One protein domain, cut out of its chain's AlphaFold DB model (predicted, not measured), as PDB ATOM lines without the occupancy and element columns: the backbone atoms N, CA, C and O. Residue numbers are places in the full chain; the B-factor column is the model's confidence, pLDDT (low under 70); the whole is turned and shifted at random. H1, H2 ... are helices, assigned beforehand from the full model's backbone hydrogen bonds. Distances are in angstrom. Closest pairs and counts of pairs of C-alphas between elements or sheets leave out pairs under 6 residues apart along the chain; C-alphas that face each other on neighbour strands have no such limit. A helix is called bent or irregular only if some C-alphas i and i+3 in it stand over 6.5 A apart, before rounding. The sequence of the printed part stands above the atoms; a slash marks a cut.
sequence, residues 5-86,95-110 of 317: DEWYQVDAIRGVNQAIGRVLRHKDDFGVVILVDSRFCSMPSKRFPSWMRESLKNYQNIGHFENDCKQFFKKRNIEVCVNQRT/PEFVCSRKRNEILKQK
ATOM      1  N   ASP A   5     -15.366   5.316 -16.646       88.00
ATOM      2  CA  ASP A   5     -14.631   6.455 -17.208       88.00
ATOM      3  C   ASP A   5     -15.472   7.276 -18.189       88.00
ATOM      4  O   ASP A   5     -15.437   8.509 -18.175       88.00
ATOM      5  N   GLU A   6     -16.251   6.609 -19.043       88.38
ATOM      6  CA  GLU A   6     -17.138   7.306 -19.965       88.38
ATOM      7  C   GLU A   6     -18.278   8.009 -19.219       88.38
ATOM      8  O   GLU A   6     -18.629   9.134 -19.575       88.38
ATOM      9  N   TRP A   7     -18.805   7.405 -18.152       90.81
ATOM     10  CA  TRP A   7     -19.803   8.045 -17.299       90.81
ATOM     11  C   TRP A   7     -19.257   9.330 -16.659       90.81
ATOM     12  O   TRP A   7     -19.891  10.380 -16.778       90.81
ATOM     13  N   TYR A   8     -18.046   9.291 -16.087       90.69
ATOM     14  CA  TYR A   8     -17.399  10.476 -15.510       90.69
ATOM     15  C   TYR A   8     -17.179  11.581 -16.544       90.69
ATOM     16  O   TYR A   8     -17.435  12.754 -16.270       90.69
ATOM     17  N   GLN A   9     -16.737  11.226 -17.754       89.44
ATOM     18  CA  GLN A   9     -16.565  12.201 -18.832       89.44
ATOM     19  C   GLN A   9     -17.895  12.830 -19.257       89.44
ATOM     20  O   GLN A   9     -17.954  14.039 -19.483       89.44
ATOM     21  N   VAL A  10     -18.955  12.024 -19.379       89.56
ATOM     22  CA  VAL A  10     -20.288  12.490 -19.779       89.56
ATOM     23  C   VAL A  10     -20.880  13.429 -18.732       89.56
ATOM     24  O   VAL A  10     -21.407  14.482 -19.097       89.56
ATOM     25  N   ASP A  11     -20.773  13.101 -17.446       92.31
ATOM     26  CA  ASP A  11     -21.323  13.964 -16.401       92.31
ATOM     27  C   ASP A  11     -20.523  15.269 -16.254       92.31
ATOM     28  O   ASP A  11     -21.104  16.358 -16.203       92.31
ATOM     29  N   ALA A  12     -19.189  15.199 -16.334       92.06
ATOM     30  CA  ALA A  12     -18.337  16.387 -16.313       92.06
ATOM     31  C   ALA A  12     -18.633  17.331 -17.494       92.06
ATOM     32  O   ALA A  12     -18.846  18.533 -17.297       92.06
ATOM     33  N   ILE A  13     -18.708  16.807 -18.727       93.38
ATOM     34  CA  ILE A  13     -18.971  17.650 -19.903       93.38
ATOM     35  C   ILE A  13     -20.396  18.207 -19.908       93.38
ATOM     36  O   ILE A  13     -20.634  19.291 -20.441       93.38
ATOM     37  N   ARG A  14     -21.353  17.521 -19.270       92.31
ATOM     38  CA  ARG A  14     -22.712  18.037 -19.078       92.31
ATOM     39  C   ARG A  14     -22.692  19.325 -18.259       92.31
ATOM     40  O   ARG A  14     -23.319  20.299 -18.673       92.31
ATOM     41  N   GLY A  15     -21.942  19.358 -17.157       93.56
ATOM     42  CA  GLY A  15     -21.761  20.568 -16.348       93.56
ATOM     43  C   GLY A  15     -21.135  21.718 -17.144       93.56
ATOM     44  O   GLY A  15     -21.658  22.835 -17.144       93.56
ATOM     45  N   VAL A  16     -20.078  21.429 -17.910       93.44
ATOM     46  CA  VAL A  16     -19.410  22.412 -18.784       93.44
ATOM     47  C   VAL A  16     -20.378  22.971 -19.827       93.44
ATOM     48  O   VAL A  16     -20.546  24.184 -19.935       93.44
ATOM     49  N   ASN A  17     -21.083  22.107 -20.556       93.69
ATOM     50  CA  ASN A  17     -22.020  22.525 -21.598       93.69
ATOM     51  C   ASN A  17     -23.189  23.340 -21.029       93.69
ATOM     52  O   ASN A  17     -23.642  24.294 -21.665       93.69
ATOM     53  N   GLN A  18     -23.647  23.014 -19.816       91.38
ATOM     54  CA  GLN A  18     -24.634  23.831 -19.115       91.38
ATOM     55  C   GLN A  18     -24.091  25.228 -18.812       91.38
ATOM     56  O   GLN A  18     -24.779  26.203 -19.109       91.38
ATOM     57  N   ALA A  19     -22.873  25.342 -18.272       90.94
ATOM     58  CA  ALA A  19     -22.251  26.631 -17.983       90.94
ATOM     59  C   ALA A  19     -22.095  27.481 -19.253       90.94
ATOM     60  O   ALA A  19     -22.449  28.660 -19.250       90.94
ATOM     61  N   ILE A  20     -21.680  26.879 -20.369       90.50
ATOM     62  CA  ILE A  20     -21.544  27.610 -21.634       90.50
ATOM     63  C   ILE A  20     -22.901  28.125 -22.130       90.50
ATOM     64  O   ILE A  20     -23.016  29.290 -22.514       90.50
ATOM     65  N   GLY A  21     -23.955  27.309 -22.027       87.69
ATOM     66  CA  GLY A  21     -25.325  27.734 -22.331       87.69
ATOM     67  C   GLY A  21     -25.860  28.838 -21.407       87.69
ATOM     68  O   GLY A  21     -26.829  29.513 -21.750       87.69
ATOM     69  N   ARG A  22     -25.242  29.070 -20.236       84.75
ATOM     70  CA  ARG A  22     -25.552  30.227 -19.374       84.75
ATOM     71  C   ARG A  22     -24.826  31.496 -19.791       84.75
ATOM     72  O   ARG A  22     -25.293  32.561 -19.395       84.75
ATOM     73  N   VAL A  23     -23.738  31.411 -20.544       80.94
ATOM     74  CA  VAL A  23     -22.980  32.586 -20.996       80.94
ATOM     75  C   VAL A  23     -23.491  33.073 -22.350       80.94
ATOM     76  O   VAL A  23     -23.667  34.271 -22.540       80.94
ATOM     77  N   LEU A  24     -23.791  32.150 -23.266       84.12
ATOM     78  CA  LEU A  24     -24.291  32.450 -24.608       84.12
ATOM     79  C   LEU A  24     -25.753  32.001 -24.699       84.12
ATOM     80  O   LEU A  24     -26.026  30.807 -24.821       84.12
ATOM     81  N   ARG A  25     -26.694  32.947 -24.567       84.38
ATOM     82  CA  ARG A  25     -28.129  32.643 -24.399       84.38
ATOM     83  C   ARG A  25     -28.982  33.015 -25.607       84.38
ATOM     84  O   ARG A  25     -30.069  32.460 -25.764       84.38
ATOM     85  N   HIS A  26     -28.527  33.951 -26.434       84.25
ATOM     86  CA  HIS A  26     -29.282  34.488 -27.562       84.25
ATOM     87  C   HIS A  26     -28.535  34.336 -28.893       84.25
ATOM     88  O   HIS A  26     -27.310  34.312 -28.928       84.25
ATOM     89  N   LYS A  27     -29.273  34.297 -30.012       78.88
ATOM     90  CA  LYS A  27     -28.695  34.199 -31.370       78.88
ATOM     91  C   LYS A  27     -27.763  35.365 -31.731       78.88
ATOM     92  O   LYS A  27     -26.883  35.211 -32.568       78.88
ATOM     93  N   ASP A  28     -27.986  36.512 -31.094       80.81
ATOM     94  CA  ASP A  28     -27.212  37.740 -31.291       80.81
ATOM     95  C   ASP A  28     -26.161  37.933 -30.179       80.81
ATOM     96  O   ASP A  28     -25.397  38.899 -30.214       80.81
ATOM     97  N   ASP A  29     -26.106  37.022 -29.194       84.88
ATOM     98  CA  ASP A  29     -25.044  37.017 -28.193       84.88
ATOM     99  C   ASP A  29     -23.756  36.490 -28.819       84.88
ATOM    100  O   ASP A  29     -23.735  35.549 -29.613       84.88
ATOM    101  N   PHE A  30     -22.646  37.079 -28.405       86.69
ATOM    102  CA  PHE A  30     -21.326  36.620 -28.776       86.69
ATOM    103  C   PHE A  30     -20.385  36.818 -27.599       86.69
ATOM    104  O   PHE A  30     -20.541  37.726 -26.782       86.69
ATOM    105  N   GLY A  31     -19.380  35.965 -27.519       87.69
ATOM    106  CA  GLY A  31     -18.418  35.996 -26.439       87.69
ATOM    107  C   GLY A  31     -17.314  34.993 -26.693       87.69
ATOM    108  O   GLY A  31     -17.317  34.281 -27.698       87.69
ATOM    109  N   VAL A  32     -16.370  34.962 -25.767       88.69
ATOM    110  CA  VAL A  32     -15.271  34.005 -25.769       88.69
ATOM    111  C   VAL A  32     -15.406  33.166 -24.509       88.69
ATOM    112  O   VAL A  32     -15.534  33.705 -23.413       88.69
ATOM    113  N   VAL A  33     -15.394  31.848 -24.678       89.50
ATOM    114  CA  VAL A  33     -15.313  30.882 -23.582       89.50
ATOM    115  C   VAL A  33     -13.917  30.285 -23.611       89.50
ATOM    116  O   VAL A  33     -13.463  29.837 -24.662       89.50
ATOM    117  N   ILE A  34     -13.246  30.277 -22.461       91.50
ATOM    118  CA  ILE A  34     -11.905  29.710 -22.314       91.50
ATOM    119  C   ILE A  34     -12.018  28.450 -21.457       91.50
ATOM    120  O   ILE A  34     -12.489  28.509 -20.323       91.50
ATOM    121  N   LEU A  35     -11.593  27.312 -22.003       91.69
ATOM    122  CA  LEU A  35     -11.519  26.040 -21.286       91.69
ATOM    123  C   LEU A  35     -10.070  25.822 -20.838       91.69
ATOM    124  O   LEU A  35      -9.204  25.536 -21.660       91.69
ATOM    125  N   VAL A  36      -9.798  26.007 -19.546       90.50
ATOM    126  CA  VAL A  36      -8.431  26.029 -18.993       90.50
ATOM    127  C   VAL A  36      -8.072  24.666 -18.395       90.50
ATOM    128  O   VAL A  36      -7.889  24.530 -17.190       90.50
ATOM    129  N   ASP A  37      -8.024  23.634 -19.238       90.75
ATOM    130  CA  ASP A  37      -7.558  22.295 -18.856       90.75
ATOM    131  C   ASP A  37      -7.090  21.518 -20.097       90.75
ATOM    132  O   ASP A  37      -7.768  21.509 -21.128       90.75
ATOM    133  N   SER A  38      -5.939  20.846 -20.007       89.75
ATOM    134  CA  SER A  38      -5.346  20.105 -21.130       89.75
ATOM    135  C   SER A  38      -6.222  18.946 -21.616       89.75
ATOM    136  O   SER A  38      -6.175  18.595 -22.797       89.75
ATOM    137  N   ARG A  39      -7.080  18.391 -20.749       89.38
ATOM    138  CA  ARG A  39      -7.995  17.289 -21.086       89.38
ATOM    139  C   ARG A  39      -9.000  17.677 -22.169       89.38
ATOM    140  O   ARG A  39      -9.428  16.814 -22.939       89.38
ATOM    141  N   PHE A  40      -9.353  18.960 -22.279       91.44
ATOM    142  CA  PHE A  40     -10.248  19.439 -23.333       91.44
ATOM    143  C   PHE A  40      -9.598  19.400 -24.720       91.44
ATOM    144  O   PHE A  40     -10.305  19.185 -25.700       91.44
ATOM    145  N   CYS A  41      -8.269  19.522 -24.821       88.69
ATOM    146  CA  CYS A  41      -7.567  19.468 -26.106       88.69
ATOM    147  C   CYS A  41      -7.633  18.080 -26.759       88.69
ATOM    148  O   CYS A  41      -7.687  17.983 -27.982       88.69
ATOM    149  N   SER A  42      -7.651  17.016 -25.952       87.12
ATOM    150  CA  SER A  42      -7.815  15.627 -26.405       87.12
ATOM    151  C   SER A  42      -9.279  15.185 -26.513       87.12
ATOM    152  O   SER A  42      -9.557  14.071 -26.959       87.12
ATOM    153  N   MET A  43     -10.232  16.012 -26.073       90.00
ATOM    154  CA  MET A  43     -11.638  15.627 -26.024       90.00
ATOM    155  C   MET A  43     -12.277  15.687 -27.422       90.00
ATOM    156  O   MET A  43     -12.155  16.697 -28.115       90.00
ATOM    157  N   PRO A  44     -13.029  14.653 -27.848       90.00
ATOM    158  CA  PRO A  44     -13.724  14.682 -29.129       90.00
ATOM    159  C   PRO A  44     -14.725  15.839 -29.217       90.00
ATOM    160  O   PRO A  44     -15.591  15.977 -28.351       90.00
ATOM    161  N   SER A  45     -14.702  16.599 -30.316       89.75
ATOM    162  CA  SER A  45     -15.603  17.747 -30.541       89.75
ATOM    163  C   SER A  45     -17.094  17.390 -30.431       89.75
ATOM    164  O   SER A  45     -17.907  18.222 -30.032       89.75
ATOM    165  N   LYS A  46     -17.467  16.128 -30.700       90.62
ATOM    166  CA  LYS A  46     -18.833  15.601 -30.523       90.62
ATOM    167  C   LYS A  46     -19.375  15.727 -29.092       90.62
ATOM    168  O   LYS A  46     -20.590  15.735 -28.923       90.62
ATOM    169  N   ARG A  47     -18.499  15.831 -28.083       90.69
ATOM    170  CA  ARG A  47     -18.872  16.030 -26.672       90.69
ATOM    171  C   ARG A  47     -19.367  17.462 -26.394       90.69
ATOM    172  O   ARG A  47     -20.016  17.689 -25.376       90.69
ATOM    173  N   PHE A  48     -19.132  18.400 -27.315       92.50
ATOM    174  CA  PHE A  48     -19.638  19.774 -27.264       92.50
ATOM    175  C   PHE A  48     -20.897  19.960 -28.139       92.50
ATOM    176  O   PHE A  48     -21.121  19.187 -29.087       92.50
ATOM    177  N   PRO A  49     -21.727  20.989 -27.866       89.69
ATOM    178  CA  PRO A  49     -22.903  21.314 -28.670       89.69
ATOM    179  C   PRO A  49     -22.537  21.593 -30.128       89.69
ATOM    180  O   PRO A  49     -21.536  22.255 -30.394       89.69
ATOM    181  N   SER A  50     -23.362  21.130 -31.072       90.31
ATOM    182  CA  SER A  50     -23.106  21.256 -32.518       90.31
ATOM    183  C   SER A  50     -22.782  22.685 -32.953       90.31
ATOM    184  O   SER A  50     -21.816  22.882 -33.681       90.31
ATOM    185  N   TRP A  51     -23.516  23.675 -32.435       88.19
ATOM    186  CA  TRP A  51     -23.343  25.094 -32.757       88.19
ATOM    187  C   TRP A  51     -21.979  25.680 -32.350       88.19
ATOM    188  O   TRP A  51     -21.602  26.737 -32.842       88.19
ATOM    189  N   MET A  52     -21.234  25.016 -31.461       88.56
ATOM    190  CA  MET A  52     -19.938  25.489 -30.965       88.56
ATOM    191  C   MET A  52     -18.751  24.785 -31.623       88.56
ATOM    192  O   MET A  52     -17.645  25.319 -31.596       88.56
ATOM    193  N   ARG A  53     -18.945  23.596 -32.210       91.12
ATOM    194  CA  ARG A  53     -17.836  22.711 -32.616       91.12
ATOM    195  C   ARG A  53     -16.865  23.372 -33.591       91.12
ATOM    196  O   ARG A  53     -15.665  23.191 -33.447       91.12
ATOM    197  N   GLU A  54     -17.378  24.167 -34.525       89.81
ATOM    198  CA  GLU A  54     -16.572  24.906 -35.512       89.81
ATOM    199  C   GLU A  54     -15.815  26.099 -34.907       89.81
ATOM    200  O   GLU A  54     -14.855  26.596 -35.487       89.81
ATOM    201  N   SER A  55     -16.235  26.560 -33.729       89.38
ATOM    202  CA  SER A  55     -15.606  27.665 -33.000       89.38
ATOM    203  C   SER A  55     -14.551  27.199 -31.990       89.38
ATOM    204  O   SER A  55     -13.876  28.040 -31.394       89.38
ATOM    205  N   LEU A  56     -14.393  25.884 -31.782       91.62
ATOM    206  CA  LEU A  56     -13.378  25.332 -30.886       91.62
ATOM    207  C   LEU A  56     -11.983  25.520 -31.486       91.62
ATOM    208  O   LEU A  56     -11.704  25.099 -32.607       91.62
ATOM    209  N   LYS A  57     -11.092  26.136 -30.710       91.75
ATOM    210  CA  LYS A  57      -9.703  26.389 -31.093       91.75
ATOM    211  C   LYS A  57      -8.777  26.043 -29.936       91.75
ATOM    212  O   LYS A  57      -9.010  26.475 -28.809       91.75
ATOM    213  N   ASN A  58      -7.712  25.308 -30.237       92.00
ATOM    214  CA  ASN A  58      -6.655  24.996 -29.282       92.00
ATOM    215  C   ASN A  58      -5.526  26.019 -29.435       92.00
ATOM    216  O   ASN A  58      -4.933  26.128 -30.508       92.00
ATOM    217  N   TYR A  59      -5.215  26.746 -28.364       90.50
ATOM    218  CA  TYR A  59      -4.130  27.722 -28.348       90.50
ATOM    219  C   TYR A  59      -2.998  27.223 -27.454       90.50
ATOM    220  O   TYR A  59      -3.201  26.997 -26.268       90.50
ATOM    221  N   GLN A  60      -1.800  27.085 -28.025       86.31
ATOM    222  CA  GLN A  60      -0.577  26.759 -27.274       86.31
ATOM    223  C   GLN A  60       0.163  28.016 -26.794       86.31
ATOM    224  O   GLN A  60       1.024  27.950 -25.925       86.31
ATOM    225  N   ASN A  61      -0.165  29.176 -27.370       89.00
ATOM    226  CA  ASN A  61       0.453  30.456 -27.057       89.00
ATOM    227  C   ASN A  61      -0.635  31.496 -26.772       89.00
ATOM    228  O   ASN A  61      -1.543  31.701 -27.587       89.00
ATOM    229  N   ILE A  62      -0.513  32.168 -25.628       87.19
ATOM    230  CA  ILE A  62      -1.472  33.177 -25.176       87.19
ATOM    231  C   ILE A  62      -1.548  34.383 -26.121       87.19
ATOM    232  O   ILE A  62      -2.630  34.908 -26.350       87.19
ATOM    233  N   GLY A  63      -0.442  34.774 -26.758       90.19
ATOM    234  CA  GLY A  63      -0.400  35.890 -27.702       90.19
ATOM    235  C   GLY A  63      -1.246  35.645 -28.955       90.19
ATOM    236  O   GLY A  63      -1.921  36.558 -29.432       90.19
ATOM    237  N   HIS A  64      -1.286  34.405 -29.463       91.88
ATOM    238  CA  HIS A  64      -2.185  34.047 -30.568       91.88
ATOM    239  C   HIS A  64      -3.653  34.121 -30.144       91.88
ATOM    240  O   HIS A  64      -4.470  34.682 -30.874       91.88
ATOM    241  N   PHE A  65      -3.974  33.620 -28.949       90.19
ATOM    242  CA  PHE A  65      -5.312  33.733 -28.371       90.19
ATOM    243  C   PHE A  65      -5.744  35.199 -28.209       90.19
ATOM    244  O   PHE A  65      -6.841  35.575 -28.628       90.19
ATOM    245  N   GLU A  66      -4.877  36.047 -27.651       90.12
ATOM    246  CA  GLU A  66      -5.146  37.474 -27.463       90.12
ATOM    247  C   GLU A  66      -5.384  38.196 -28.790       90.12
ATOM    248  O   GLU A  66      -6.304  39.011 -28.898       90.12
ATOM    249  N   ASN A  67      -4.572  37.905 -29.810       91.00
ATOM    250  CA  ASN A  67      -4.735  38.486 -31.136       91.00
ATOM    251  C   ASN A  67      -6.068  38.067 -31.779       91.00
ATOM    252  O   ASN A  67      -6.804  38.924 -32.270       91.00
ATOM    253  N   ASP A  68      -6.421  36.782 -31.713       91.12
ATOM    254  CA  ASP A  68      -7.698  36.276 -32.223       91.12
ATOM    255  C   ASP A  68      -8.889  36.907 -31.489       91.12
ATOM    256  O   ASP A  68      -9.866  37.306 -32.129       91.12
ATOM    257  N   CYS A  69      -8.794  37.085 -30.169       90.31
ATOM    258  CA  CYS A  69      -9.806  37.787 -29.382       90.31
ATOM    259  C   CYS A  69      -9.940  39.254 -29.807       90.31
ATOM    260  O   CYS A  69     -11.047  39.712 -30.098       90.31
ATOM    261  N   LYS A  70      -8.824  39.990 -29.914       89.25
ATOM    262  CA  LYS A  70      -8.820  41.386 -30.387       89.25
ATOM    263  C   LYS A  70      -9.492  41.503 -31.754       89.25
ATOM    264  O   LYS A  70     -10.344  42.368 -31.944       89.25
ATOM    265  N   GLN A  71      -9.171  40.611 -32.691       90.75
ATOM    266  CA  GLN A  71      -9.799  40.595 -34.013       90.75
ATOM    267  C   GLN A  71     -11.291  40.238 -33.954       90.75
ATOM    268  O   GLN A  71     -12.097  40.870 -34.641       90.75
ATOM    269  N   PHE A  72     -11.674  39.253 -33.139       90.50
ATOM    270  CA  PHE A  72     -13.058  38.807 -32.975       90.50
ATOM    271  C   PHE A  72     -13.983  39.927 -32.485       90.50
ATOM    272  O   PHE A  72     -15.074  40.106 -33.038       90.50
ATOM    273  N   PHE A  73     -13.538  40.686 -31.482       89.50
ATOM    274  CA  PHE A  73     -14.289  41.809 -30.926       89.50
ATOM    275  C   PHE A  73     -14.224  43.048 -31.829       89.50
ATOM    276  O   PHE A  73     -15.256  43.685 -32.047       89.50
ATOM    277  N   LYS A  74     -13.076  43.322 -32.472       88.38
ATOM    278  CA  LYS A  74     -12.943  44.412 -33.458       88.38
ATOM    279  C   LYS A  74     -13.918  44.253 -34.627       88.38
ATOM    280  O   LYS A  74     -14.578  45.217 -34.995       88.38
ATOM    281  N   LYS A  75     -14.078  43.035 -35.165       89.38
ATOM    282  CA  LYS A  75     -15.069  42.719 -36.219       89.38
ATOM    283  C   LYS A  75     -16.518  43.013 -35.804       89.38
ATOM    284  O   LYS A  75     -17.385  43.104 -36.664       89.38
ATOM    285  N   ARG A  76     -16.783  43.148 -34.503       83.81
ATOM    286  CA  ARG A  76     -18.101  43.430 -33.916       83.81
ATOM    287  C   ARG A  76     -18.184  44.830 -33.302       83.81
ATOM    288  O   ARG A  76     -19.065  45.083 -32.488       83.81
ATOM    289  N   ASN A  77     -17.276  45.731 -33.688       82.81
ATOM    290  CA  ASN A  77     -17.194  47.109 -33.194       82.81
ATOM    291  C   ASN A  77     -17.041  47.220 -31.664       82.81
ATOM    292  O   ASN A  77     -17.482  48.198 -31.059       82.81
ATOM    293  N   ILE A  78     -16.394  46.231 -31.035       77.50
ATOM    294  CA  ILE A  78     -15.979  46.280 -29.630       77.50
ATOM    295  C   ILE A  78     -14.455  46.413 -29.572       77.50
ATOM    296  O   ILE A  78     -13.725  45.559 -30.075       77.50
ATOM    297  N   GLU A  79     -13.974  47.483 -28.944       67.88
ATOM    298  CA  GLU A  79     -12.558  47.644 -28.611       67.88
ATOM    299  C   GLU A  79     -12.257  46.920 -27.298       67.88
ATOM    300  O   GLU A  79     -12.916  47.142 -26.283       67.88
ATOM    301  N   VAL A  80     -11.265  46.032 -27.329       64.62
ATOM    302  CA  VAL A  80     -10.812  45.283 -26.155       64.62
ATOM    303  C   VAL A  80      -9.610  46.006 -25.564       64.62
ATOM    304  O   VAL A  80      -8.532  45.996 -26.158       64.62
ATOM    305  N   CYS A  81      -9.786  46.609 -24.389       56.34
ATOM    306  CA  CYS A  81      -8.682  47.139 -23.596       56.34
ATOM    307  C   CYS A  81      -8.213  46.072 -22.605       56.34
ATOM    308  O   CYS A  81      -9.011  45.518 -21.850       56.34
ATOM    309  N   VAL A  82      -6.912  45.789 -22.596       58.16
ATOM    310  CA  VAL A  82      -6.300  44.942 -21.569       58.16
ATOM    311  C   VAL A  82      -5.961  45.848 -20.393       58.16
ATOM    312  O   VAL A  82      -5.106  46.722 -20.521       58.16
ATOM    313  N   ASN A  83      -6.624  45.660 -19.250       50.16
ATOM    314  CA  ASN A  83      -6.200  46.297 -18.005       50.16
ATOM    315  C   ASN A  83      -4.873  45.665 -17.572       50.16
ATOM    316  O   ASN A  83      -4.856  44.661 -16.865       50.16
ATOM    317  N   GLN A  84      -3.754  46.250 -17.989       47.47
ATOM    318  CA  GLN A  84      -2.457  45.946 -17.396       47.47
ATOM    319  C   GLN A  84      -2.398  46.613 -16.020       47.47
ATOM    320  O   GLN A  84      -1.821  47.682 -15.850       47.47
ATOM    321  N   ARG A  85      -3.034  46.006 -15.014       44.41
ATOM    322  CA  ARG A  85      -2.640  46.287 -13.633       44.41
ATOM    323  C   ARG A  85      -1.363  45.501 -13.383       44.41
ATOM    324  O   ARG A  85      -1.412  44.289 -13.196       44.41
ATOM    325  N   THR A  86      -0.225  46.188 -13.415       37.38
ATOM    326  CA  THR A  86       1.023  45.675 -12.846       37.38
ATOM    327  C   THR A  86       0.728  45.302 -11.397       37.38
ATOM    328  O   THR A  86       0.436  46.178 -10.584       37.38
ATOM    329  N   PRO A  95      -9.616  39.328 -10.316       36.91
ATOM    330  CA  PRO A  95      -9.536  39.993 -11.612       36.91
ATOM    331  C   PRO A  95     -10.939  40.218 -12.198       36.91
ATOM    332  O   PRO A  95     -11.591  39.285 -12.661       36.91
ATOM    333  N   GLU A  96     -11.403  41.468 -12.211       36.94
ATOM    334  CA  GLU A  96     -12.615  41.859 -12.936       36.94
ATOM    335  C   GLU A  96     -12.294  42.164 -14.407       36.94
ATOM    336  O   GLU A  96     -11.589  43.122 -14.738       36.94
ATOM    337  N   PHE A  97     -12.841  41.350 -15.311       35.56
ATOM    338  CA  PHE A  97     -12.913  41.665 -16.736       35.56
ATOM    339  C   PHE A  97     -14.054  42.663 -16.970       35.56
ATOM    340  O   PHE A  97     -15.222  42.322 -16.800       35.56
ATOM    341  N   VAL A  98     -13.737  43.885 -17.405       39.03
ATOM    342  CA  VAL A  98     -14.748  44.886 -17.785       39.03
ATOM    343  C   VAL A  98     -14.847  44.941 -19.307       39.03
ATOM    344  O   VAL A  98     -13.900  45.319 -19.990       39.03
ATOM    345  N   CYS A  99     -16.006  44.564 -19.849       34.69
ATOM    346  CA  CYS A  99     -16.318  44.702 -21.270       34.69
ATOM    347  C   CYS A  99     -17.157  45.973 -21.469       34.69
ATOM    348  O   CYS A  99     -18.322  46.025 -21.072       34.69
ATOM    349  N   SER A 100     -16.577  47.022 -22.056       41.19
ATOM    350  CA  SER A 100     -17.290  48.276 -22.322       41.19
ATOM    351  C   SER A 100     -18.006  48.213 -23.677       41.19
ATOM    352  O   SER A 100     -17.371  48.153 -24.728       41.19
ATOM    353  N   ARG A 101     -19.347  48.244 -23.680       37.62
ATOM    354  CA  ARG A 101     -20.137  48.369 -24.919       37.62
ATOM    355  C   ARG A 101     -20.017  49.784 -25.484       37.62
ATOM    356  O   ARG A 101     -20.376  50.756 -24.824       37.62
ATOM    357  N   LYS A 102     -19.622  49.894 -26.751       40.19
ATOM    358  CA  LYS A 102     -19.645  51.135 -27.533       40.19
ATOM    359  C   LYS A 102     -21.077  51.444 -28.005       40.19
ATOM    360  O   LYS A 102     -21.373  51.376 -29.190       40.19
ATOM    361  N   ARG A 103     -21.992  51.787 -27.089       34.75
ATOM    362  CA  ARG A 103     -23.235  52.489 -27.484       34.75
ATOM    363  C   ARG A 103     -22.981  53.984 -27.748       34.75
ATOM    364  O   ARG A 103     -23.802  54.645 -28.368       34.75
ATOM    365  N   ASN A 104     -21.801  54.487 -27.372       42.72
ATOM    366  CA  ASN A 104     -21.570  55.923 -27.200       42.72
ATOM    367  C   ASN A 104     -20.775  56.595 -28.333       42.72
ATOM    368  O   ASN A 104     -20.361  57.739 -28.168       42.72
ATOM    369  N   GLU A 105     -20.548  55.950 -29.483       41.19
ATOM    370  CA  GLU A 105     -19.795  56.603 -30.573       41.19
ATOM    371  C   GLU A 105     -20.642  57.421 -31.546       41.19
ATOM    372  O   GLU A 105     -20.172  58.453 -32.015       41.19
ATOM    373  N   ILE A 106     -21.921  57.076 -31.735       38.66
ATOM    374  CA  ILE A 106     -22.854  57.947 -32.474       38.66
ATOM    375  C   ILE A 106     -23.072  59.268 -31.702       38.66
ATOM    376  O   ILE A 106     -23.304  60.313 -32.303       38.66
ATOM    377  N   LEU A 107     -22.897  59.260 -30.371       40.38
ATOM    378  CA  LEU A 107     -23.046  60.444 -29.518       40.38
ATOM    379  C   LEU A 107     -21.739  61.241 -29.311       40.38
ATOM    380  O   LEU A 107     -21.793  62.443 -29.049       40.38
ATOM    381  N   LYS A 108     -20.555  60.626 -29.467       37.72
ATOM    382  CA  LYS A 108     -19.257  61.308 -29.271       37.72
ATOM    383  C   LYS A 108     -18.946  62.358 -30.340       37.72
ATOM    384  O   LYS A 108     -18.314  63.354 -30.006       37.72
ATOM    385  N   GLN A 109     -19.440  62.212 -31.572       39.31
ATOM    386  CA  GLN A 109     -19.275  63.260 -32.592       39.31
ATOM    387  C   GLN A 109     -20.100  64.526 -32.299       39.31
ATOM    388  O   GLN A 109     -19.784  65.589 -32.820       39.31
ATOM    389  N   LYS A 110     -21.105  64.459 -31.412       37.97
ATOM    390  CA  LYS A 110     -21.870  65.632 -30.952       37.97
ATOM    391  C   LYS A 110     -21.266  66.292 -29.699       37.97
ATOM    392  O   LYS A 110     -21.749  67.330 -29.256       37.97
TER     393      LYS A 110
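AT A GLANCE: This is residues 5 to 86 and 95 to 110 of the 317 residues of the protein "HELICc2 domain-containing protein" of Loa loa (UniProt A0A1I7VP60). The long straight helix H1 makes one end of a loose, elongated shape, and from its end the long loop of residues 24 to 49 passes through the middle and folds back towards the level of H1's first half. From there the chain goes through the short turn H2 to a second sizeable helix, H3, set well away from H1, while at the far end of the long axis residues 104 to 110, with the small H4, stick out as a free tail. The printed part has 98 residues with four named helices, H1, H2, H3 and H4 in that order along the chain, and no named strand. Its class is all helix, though these helices hold 40 of the 98 printed residues, under half. The whole is loose, with a radius of gyration of the C-alphas of 16.6 A, and spans 60 by 33 by 24 A.

IN THESE COORDINATES: The longest helix, H1, covers residues 5 to 23 and measures 27.7 A from first to last C-alpha, from C-alpha 5 at (-14.631, 6.455, -17.208) to C-alpha 23 at (-22.980, 32.586, -20.996). H3, residues 62 to 74, measures 18.1 A and begins with C-alpha 62 at (-1.472, 33.177, -25.176). H2 has four residues, 50 to 53, and H4 also has four, 105 to 108, ending with C-alpha 108 at (-19.257, 61.308, -29.271).

HOW THE PARTS SIT: H1 touches no helix: H2, H3 and H4 are each apart from it, with no C-alpha within 8 A. H2 is likewise apart from H3 and from H4, and H3 is apart from H4. Residues 104 to 110, of which 105 to 108 belong to H4, stand free, with no C-alpha 8 or more residues away along the chain within 10 A. In the backbones of H1 and H3 every O i to N i+4 pair is within hydrogen-bond range. H2 and H4 are too short for such a pair, and in each the one O i to N i+3 pair is within range. No helix is bent or irregular.

THE WHOLE: The outline is elongated, and the two C-alphas farthest apart in the domain are those of Asp 5 and Lys 110, at 61.2 A. Residues 87 to 94 are not printed, and C-alphas 86 and 95 are 12.1 A apart across this cut, which lies in the link from H3 to H4. The link from H1 to H2 is long, with 26 residues, and the link from H2 to H3 is short, with 8 residues. The C-alphas of residues 24 to 49 lie 1 to 19 A from the mean of all C-alphas, and those of residues 75 to 86, which hold no named element, lie 13 to 24 A from it. The mean pLDDT of the printed part is 77.9; residues 79 to 86 and 95 to 110 are under 70, and H4 has a mean of 39.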